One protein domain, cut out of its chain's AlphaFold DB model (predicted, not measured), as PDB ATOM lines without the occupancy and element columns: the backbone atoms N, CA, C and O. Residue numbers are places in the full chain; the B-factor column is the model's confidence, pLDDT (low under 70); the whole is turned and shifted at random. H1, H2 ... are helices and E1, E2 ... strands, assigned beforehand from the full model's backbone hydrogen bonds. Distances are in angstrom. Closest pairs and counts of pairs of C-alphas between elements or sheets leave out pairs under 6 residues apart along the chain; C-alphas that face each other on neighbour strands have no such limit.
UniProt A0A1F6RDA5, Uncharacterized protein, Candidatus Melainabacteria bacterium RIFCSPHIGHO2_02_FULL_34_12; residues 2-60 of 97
ATOM      1  N   ILE A   2     -39.679  30.051  51.054       94.69
ATOM      2  CA  ILE A   2     -39.652  31.519  50.806       94.69
ATOM      3  C   ILE A   2     -38.474  32.204  51.526       94.69
ATOM      4  O   ILE A   2     -37.770  33.008  50.924       94.69
ATOM      5  N   LEU A   3     -38.223  31.842  52.790       94.81
ATOM      6  CA  LEU A   3     -37.112  32.398  53.572       94.81
ATOM      7  C   LEU A   3     -35.740  32.060  52.970       94.81
ATOM      8  O   LEU A   3     -34.862  32.911  52.935       94.81
ATOM      9  N   GLU A   4     -35.558  30.843  52.460       95.31
ATOM     10  CA  GLU A   4     -34.300  30.416  51.828       95.31
ATOM     11  C   GLU A   4     -34.049  31.156  50.511       95.31
ATOM     12  O   GLU A   4     -32.921  31.560  50.235       95.31
ATOM     13  N   GLU A   5     -35.099  31.372  49.714       96.88
ATOM     14  CA  GLU A   5     -35.010  32.153  48.475       96.88
ATOM     15  C   GLU A   5     -34.620  33.603  48.781       96.88
ATOM     16  O   GLU A   5     -33.717  34.142  48.137       96.88
ATOM     17  N   PHE A   6     -35.208  34.201  49.825       97.19
ATOM     18  CA  PHE A   6     -34.808  35.526  50.296       97.19
ATOM     19  C   PHE A   6     -33.342  35.560  50.745       97.19
ATOM     20  O   PHE A   6     -32.592  36.432  50.316       97.19
ATOM     21  N   VAL A   7     -32.900  34.607  51.571       96.44
ATOM     22  CA  VAL A   7     -31.507  34.540  52.057       96.44
ATOM     23  C   VAL A   7     -30.522  34.373  50.896       96.44
ATOM     24  O   VAL A   7     -29.490  35.045  50.849       96.44
ATOM     25  N   SER A   8     -30.857  33.526  49.922       96.38
ATOM     26  CA  SER A   8     -30.075  33.344  48.696       96.38
ATOM     27  C   SER A   8     -29.989  34.640  47.888       96.38
ATOM     28  O   SER A   8     -28.903  35.039  47.457       96.38
ATOM     29  N   PHE A   9     -31.112  35.345  47.724       96.31
ATOM     30  CA  PHE A   9     -31.140  36.648  47.067       96.31
ATOM     31  C   PHE A   9     -30.296  37.677  47.822       96.31
ATOM     32  O   PHE A   9     -29.494  38.384  47.208       96.31
ATOM     33  N   TYR A  10     -30.426  37.734  49.145       96.06
ATOM     34  CA  TYR A  10     -29.666  38.629  50.003       96.06
ATOM     35  C   TYR A  10     -28.161  38.419  49.836       96.06
ATOM     36  O   TYR A  10     -27.453  39.375  49.542       96.06
ATOM     37  N   HIS A  11     -27.655  37.187  49.909       94.44
ATOM     38  CA  HIS A  11     -26.218  36.938  49.752       94.44
ATOM     39  C   HIS A  11     -25.670  37.313  48.369       94.44
ATOM     40  O   HIS A  11     -24.511  37.713  48.273       94.44
ATOM     41  N   LYS A  12     -26.490  37.235  47.316       94.62
ATOM     42  CA  LYS A  12     -26.115  37.670  45.959       94.62
ATOM     43  C   LYS A  12     -26.124  39.189  45.785       94.62
ATOM     44  O   LYS A  12     -25.409  39.701  44.932       94.62
ATOM     45  N   ASN A  13     -26.944  39.895  46.562       92.56
ATOM     46  CA  ASN A  13     -27.191  41.331  46.400       92.56
ATOM     47  C   ASN A  13     -26.653  42.180  47.555       92.56
ATOM     48  O   ASN A  13     -26.751  43.411  47.501       92.56
ATOM     49  N   LYS A  14     -26.095  41.555  48.598       86.75
ATOM     50  CA  LYS A  14     -25.517  42.273  49.728       86.75
ATOM     51  C   LYS A  14     -24.378  43.151  49.235       86.75
ATOM     52  O   LYS A  14     -23.464  42.709  48.541       86.75
ATOM     53  N   ASN A  15     -24.445  44.421  49.598       81.44
ATOM     54  CA  ASN A  15     -23.378  45.378  49.377       81.44
ATOM     55  C   ASN A  15     -23.174  46.166  50.676       81.44
ATOM     56  O   ASN A  15     -24.083  46.255  51.493       81.44
ATOM     57  N   LYS A  16     -21.994  46.765  50.862       72.25
ATOM     58  CA  LYS A  16     -21.654  47.483  52.104       72.25
ATOM     59  C   LYS A  16     -22.494  48.746  52.372       72.25
ATOM     60  O   LYS A  16     -22.285  49.390  53.389       72.25
ATOM     61  N   LYS A  17     -23.363  49.159  51.444       77.75
ATOM     62  CA  LYS A  17     -24.093  50.436  51.497       77.75
ATOM     63  C   LYS A  17     -25.594  50.283  51.747       77.75
ATOM     64  O   LYS A  17     -26.219  51.270  52.107       77.75
ATOM     65  N   LYS A  18     -26.173  49.106  51.510       86.56
ATOM     66  CA  LYS A  18     -27.617  48.868  51.601       86.56
ATOM     67  C   LYS A  18     -27.957  48.139  52.886       86.56
ATOM     68  O   LYS A  18     -27.316  47.142  53.214       86.56
ATOM     69  N   GLN A  19     -29.003  48.598  53.562       90.94
ATOM     70  CA  GLN A  19     -29.534  47.906  54.733       90.94
ATOM     71  C   GLN A  19     -30.244  46.612  54.316       90.94
ATOM     72  O   GLN A  19     -30.803  46.516  53.218       90.94
ATOM     73  N   VAL A  20     -30.279  45.607  55.194       94.00
ATOM     74  CA  VAL A  20     -30.877  44.299  54.869       94.00
ATOM     75  C   VAL A  20     -32.371  44.441  54.562       94.00
ATOM     76  O   VAL A  20     -32.882  43.815  53.631       94.00
ATOM     77  N   LYS A  21     -33.063  45.341  55.268       93.69
ATOM     78  CA  LYS A  21     -34.470  45.688  55.009       93.69
ATOM     79  C   LYS A  21     -34.700  46.310  53.629       93.69
ATOM     80  O   LYS A  21     -35.694  45.994  52.982       93.69
ATOM     81  N   GLU A  22     -33.774  47.130  53.132       93.94
ATOM     82  CA  GLU A  22     -33.857  47.673  51.767       93.94
ATOM     83  C   GLU A  22     -33.695  46.568  50.719       93.94
ATOM     84  O   GLU A  22     -34.351  46.586  49.674       93.94
ATOM     85  N   ILE A  23     -32.831  45.585  50.982       95.94
ATOM     86  CA  ILE A  23     -32.662  44.420  50.106       95.94
ATOM     87  C   ILE A  23     -33.941  43.575  50.097       95.94
ATOM     88  O   ILE A  23     -34.383  43.184  49.015       95.94
ATOM     89  N   LEU A  24     -34.571  43.358  51.258       96.81
ATOM     90  CA  LEU A  24     -35.873  42.687  51.354       96.81
ATOM     91  C   LEU A  24     -36.949  43.419  50.549       96.81
ATOM     92  O   LEU A  24     -37.640  42.792  49.748       96.81
ATOM     93  N   LEU A  25     -37.074  44.736  50.729       95.62
ATOM     94  CA  LEU A  25     -38.059  45.543  50.011       95.62
ATOM     95  C   LEU A  25     -37.862  45.441  48.494       95.62
ATOM     96  O   LEU A  25     -38.819  45.215  47.756       95.62
ATOM     97  N   ASN A  26     -36.618  45.562  48.029       95.00
ATOM     98  CA  ASN A  26     -36.290  45.437  46.611       95.00
ATOM     99  C   ASN A  26     -36.615  44.043  46.070       95.00
ATOM    100  O   ASN A  26     -37.204  43.929  44.997       95.00
ATOM    101  N   TRP A  27     -36.272  42.990  46.813       96.88
ATOM    102  CA  TRP A  27     -36.589  41.621  46.423       96.88
ATOM    103  C   TRP A  27     -38.098  41.410  46.288       96.88
ATOM    104  O   TRP A  27     -38.560  40.989  45.232       96.88
ATOM    105  N   LEU A  28     -38.882  41.793  47.299       97.44
ATOM    106  CA  LEU A  28     -40.342  41.668  47.264       97.44
ATOM    107  C   LEU A  28     -40.962  42.459  46.109       97.44
ATOM    108  O   LEU A  28     -41.862  41.950  45.444       97.44
ATOM    109  N   LYS A  29     -40.460  43.667  45.814       95.94
ATOM    110  CA  LYS A  29     -40.894  44.440  44.639       95.94
ATOM    111  C   LYS A  29     -40.626  43.694  43.336       95.94
ATOM    112  O   LYS A  29     -41.497  43.679  42.473       95.94
ATOM    113  N   LEU A  30     -39.450  43.086  43.175       95.31
ATOM    114  CA  LEU A  30     -39.117  42.311  41.974       95.31
ATOM    115  C   LEU A  30     -40.031  41.092  41.822       95.31
ATOM    116  O   LEU A  30     -40.548  40.847  40.730       95.31
ATOM    117  N   GLU A  31     -40.258  40.369  42.919       96.38
ATOM    118  CA  GLU A  31     -41.122  39.190  42.944       96.38
ATOM    119  C   GLU A  31     -42.579  39.553  42.625       96.38
ATOM    120  O   GLU A  31     -43.214  38.866  41.833       96.38
ATOM    121  N   LEU A  32     -43.099  40.658  43.173       96.00
ATOM    122  CA  LEU A  32     -44.487  41.102  42.981       96.00
ATOM    123  C   LEU A  32     -44.741  41.815  41.643       96.00
ATOM    124  O   LEU A  32     -45.867  41.789  41.153       96.00
ATOM    125  N   LYS A  33     -43.724  42.437  41.031       94.88
ATOM    126  CA  LYS A  33     -43.837  43.074  39.700       94.88
ATOM    127  C   LYS A  33     -43.747  42.068  38.549       94.88
ATOM    128  O   LYS A  33     -44.139  42.392  37.431       94.88
ATOM    129  N   SER A  34     -43.241  40.864  38.811       93.88
ATOM    130  CA  SER A  34     -43.070  39.814  37.805       93.88
ATOM    131  C   SER A  34     -44.170  38.753  37.922       93.88
ATOM    132  O   SER A  34     -44.584  38.433  39.038       93.88
ATOM    133  N   PRO A  35     -44.635  38.148  36.812       94.31
ATOM    134  CA  PRO A  35     -45.559  37.020  36.877       94.31
ATOM    135  C   PRO A  35     -44.959  35.847  37.677       94.31
ATOM    136  O   PRO A  35     -43.804  35.482  37.435       94.31
ATOM    137  N   PRO A  36     -45.711  35.220  38.602       95.44
ATOM    138  CA  PRO A  36     -45.179  34.152  39.441       95.44
ATOM    139  C   PRO A  36     -44.966  32.864  38.635       95.44
ATOM    140  O   PRO A  36     -45.913  32.266  38.125       95.44
ATOM    141  N   GLN A  37     -43.721  32.392  38.566       95.06
ATOM    142  CA  GLN A  37     -43.335  31.156  37.870       95.06
ATOM    143  C   GLN A  37     -43.170  29.979  38.839       95.06
ATOM    144  O   GLN A  37     -43.514  28.839  38.527       95.06
ATOM    145  N   LYS A  38     -42.664  30.252  40.042       94.81
ATOM    146  CA  LYS A  38     -42.386  29.268  41.093       94.81
ATOM    147  C   LYS A  38     -43.475  29.280  42.164       94.81
ATOM    148  O   LYS A  38     -44.136  30.290  42.399       94.81
ATOM    149  N   ASN A  39     -43.615  28.169  42.887       95.25
ATOM    150  CA  ASN A  39     -44.630  28.033  43.940       95.25
ATOM    151  C   ASN A  39     -44.499  29.096  45.040       95.25
ATOM    152  O   ASN A  39     -45.503  29.652  45.470       95.25
ATOM    153  N   TYR A  40     -43.275  29.432  45.455       95.38
ATOM    154  CA  TYR A  40     -43.060  30.459  46.476       95.38
ATOM    155  C   TYR A  40     -43.521  31.848  46.003       95.38
ATOM    156  O   TYR A  40     -44.055  32.618  46.794       95.38
ATOM    157  N   GLN A  41     -43.365  32.148  44.708       96.88
ATOM    158  CA  GLN A  41     -43.797  33.414  44.116       96.88
ATOM    159  C   GLN A  41     -45.319  33.496  44.098       96.88
ATOM    160  O   GLN A  41     -45.874  34.532  44.435       96.88
ATOM    161  N   LYS A  42     -46.004  32.385  43.784       97.00
ATOM    162  CA  LYS A  42     -47.471  32.311  43.874       97.00
ATOM    163  C   LYS A  42     -47.955  32.615  45.290       97.00
ATOM    164  O   LYS A  42     -48.897  33.377  45.448       97.00
ATOM    165  N   VAL A  43     -47.282  32.075  46.309       97.06
ATOM    166  CA  VAL A  43     -47.589  32.402  47.711       97.06
ATOM    167  C   VAL A  43     -47.360  33.891  47.973       97.06
ATOM    168  O   VAL A  43     -48.272  34.562  48.432       97.06
ATOM    169  N   ILE A  44     -46.203  34.453  47.609       97.44
ATOM    170  CA  ILE A  44     -45.940  35.897  47.765       97.44
ATOM    171  C   ILE A  44     -47.042  36.745  47.109       97.44
ATOM    172  O   ILE A  44     -47.554  37.663  47.740       97.44
ATOM    173  N   HIS A  45     -47.451  36.411  45.883       97.50
ATOM    174  CA  HIS A  45     -48.520  37.107  45.159       97.50
ATOM    175  C   HIS A  45     -49.897  36.934  45.797       97.50
ATOM    176  O   HIS A  45     -50.705  37.858  45.744       97.50
ATOM    177  N   ASN A  46     -50.194  35.782  46.394       97.44
ATOM    178  CA  ASN A  46     -51.471  35.545  47.067       97.44
ATOM    179  C   ASN A  46     -51.566  36.289  48.400       97.44
ATOM    180  O   ASN A  46     -52.646  36.743  48.769       97.44
ATOM    181  N   GLU A  47     -50.439  36.441  49.092       98.06
ATOM    182  CA  GLU A  47     -50.404  36.930  50.466       98.06
ATOM    183  C   GLU A  47     -50.025  38.415  50.588       98.06
ATOM    184  O   GLU A  47     -50.431  39.077  51.544       98.06
ATOM    185  N   LEU A  48     -49.268  38.964  49.634       98.00
ATOM    186  CA  LEU A  48     -48.727  40.327  49.671       98.00
ATOM    187  C   LEU A  48     -49.126  41.125  48.421       98.00
ATOM    188  O   LEU A  48     -49.409  40.566  47.359       98.00
ATOM    189  N   MET A  49     -49.128  42.453  48.530       96.94
ATOM    190  CA  MET A  49     -49.269  43.367  47.391       96.94
ATOM    191  C   MET A  49     -48.429  44.627  47.545       96.94
ATOM    192  O   MET A  49     -48.002  44.985  48.641       96.94
ATOM    193  N   ILE A  50     -48.240  45.311  46.420       95.94
ATOM    194  CA  ILE A  50     -47.681  46.658  46.358       95.94
ATOM    195  C   ILE A  50     -48.836  47.656  46.525       95.94
ATOM    196  O   ILE A  50     -49.838  47.559  45.817       95.94
ATOM    197  N   SER A  51     -48.711  48.586  47.471       93.06
ATOM    198  CA  SER A  51     -49.627  49.715  47.641       93.06
ATOM    199  C   SER A  51     -49.280  50.858  46.679       93.06
ATOM    200  O   SER A  51     -48.213  50.874  46.068       93.06
ATOM    201  N   ASN A  52     -50.162  51.853  46.570       80.12
ATOM    202  CA  ASN A  52     -49.978  53.002  45.673       80.12
ATOM    203  C   ASN A  52     -48.697  53.813  45.950       80.12
ATOM    204  O   ASN A  52     -48.182  54.466  45.050       80.12
ATOM    205  N   GLU A  53     -48.162  53.742  47.171       82.06
ATOM    206  CA  GLU A  53     -46.904  54.391  47.577       82.06
ATOM    207  C   GLU A  53     -45.680  53.489  47.370       82.06
ATOM    208  O   GLU A  53     -44.614  53.718  47.940       82.06
ATOM    209  N   ASP A  54     -45.825  52.422  46.581       81.62
ATOM    210  CA  ASP A  54     -44.756  51.469  46.296       81.62
ATOM    211  C   ASP A  54     -44.266  50.757  47.587       81.62
ATOM    212  O   ASP A  54     -43.130  50.281  47.663       81.62
ATOM    213  N   SER A  55     -45.129  50.674  48.610       90.56
ATOM    214  CA  SER A  55     -44.907  49.941  49.865       90.56
ATOM    215  C   SER A  55     -45.468  48.522  49.773       90.56
ATOM    216  O   SER A  55     -46.455  48.290  49.080       90.56
ATOM    217  N   ILE A  56     -44.864  47.557  50.472       96.12
ATOM    218  CA  ILE A  56     -45.385  46.182  50.517       96.12
ATOM    219  C   ILE A  56     -46.319  46.034  51.709       96.12
ATOM    220  O   ILE A  56     -45.905  46.254  52.845       96.12
ATOM    221  N   ILE A  57     -47.560  45.634  51.444       96.75
ATOM    222  CA  ILE A  57     -48.585  45.422  52.467       96.75
ATOM    223  C   ILE A  57     -49.137  43.990  52.400       96.75
ATOM    224  O   ILE A  57     -49.218  43.408  51.309       96.75
ATOM    225  N   PRO A  58     -49.514  43.398  53.545       97.81
ATOM    226  CA  PRO A  58     -50.178  42.104  53.571       97.81
ATOM    227  C   PRO A  58     -51.629  42.221  53.085       97.81
ATOM    228  O   PRO A  58     -52.318  43.195  53.382       97.81
ATOM    229  N   LYS A  59     -52.112  41.207  52.362       97.75
ATOM    230  CA  LYS A  59     -53.514  41.111  51.916       97.75
ATOM    231  C   LYS A  59     -54.438  40.516  52.975       97.75
ATOM    232  O   LYS A  59     -55.642  40.741  52.946       97.75
ATOM    233  N   ASN A  60     -53.884  39.701  53.867       97.31
ATOM    234  CA  ASN A  60     -54.617  38.944  54.874       97.31
ATOM    235  C   ASN A  60     -53.688  38.606  56.063       97.31
ATOM    236  O   ASN A  60     -52.510  38.972  56.084       97.31
TER     237      ASN A  60
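Overview. This is residues 2 to 60 of the 97 residues of an uncharacterized protein of Candidatus Melainabacteria bacterium RIFCSPHIGHO2_02_FULL_34_12 (UniProt A0A1F6RDA5). Three helices are laid as a triangle: H2, the longest and nearest the middle, makes one side, H1 touches it steeply, and H3 touches its far end. A small hairpin of two strands, E1 and E2, follows H3 and packs beside residues 25 to 33 of H2. The 59 printed residues hold, in order along the chain, H1, H2, H3, E1 and E2, and the two-stranded sheet, order E1 - E2, is antiparallel; the class is mostly helix. The whole is compact, with a radius of gyration of the C-alphas of 11.6 A, and the C-alphas span 33 by 26 by 18 A.

Along the chain. Strand E1 is residues 48 to 50, 7.2 A from first to last C-alpha, and strand E2 is residues 56 to 58, 7.0 A, with its last C-alpha, that of Pro 58, at (-50.178, 42.104, 53.571). Helix H2, residues 20 to 33, is 20.0 A long and begins at C-alpha 20, (-30.877, 44.299, 54.869). Helix H3, residues 39 to 47, is 12.5 A long. Helix H1, residues 2 to 13, is 16.5 A long and begins at C-alpha 2, (-39.652, 31.519, 50.806).

Arrangement. E1 and E2 form a hairpin, antiparallel with 144 degrees between their directions. N 49 and O 57 are 2.9 A apart, as are N 57 and O 49, both within hydrogen-bond range. The closest C-alphas of H2 and E1, those of Leu 32 and Met 49, are 6.9 A apart; those of H2 and E2, Leu 25 and Ile 56, are 7.4 A apart. H2 touches H3 with residues 31 to 32 alone, closest at the C-alphas of Leu 32 and His 45, 6.1 A, about perpendicular at 87 degrees. H2 also touches H1, closest at the C-alphas of Ile 23 and Tyr 10, 6.5 A; they run opposite ways at a steep tilt of 68 degrees, only just short of about perpendicular. H1 and H3 are close but not clearly touching, with the C-alphas of Ile 2 and Tyr 40 the closest at 5.6 A. H1 is apart from E1 and from E2. In H1, H2 and H3 every O i to N i+4 pair is within hydrogen-bond range.

Size, cuts and confidence. The two C-alphas farthest apart are those of Lys 16 and Asn 60, 34.2 A. The printed part, residues 2 to 60, has no cut. The links from H2 to H3, from H3 to E1 and from E1 to E2 are tight, and the one from H1 to H2 is short; there is no long link. The mean pLDDT of the printed part is 93.7, and no printed residue is under 70.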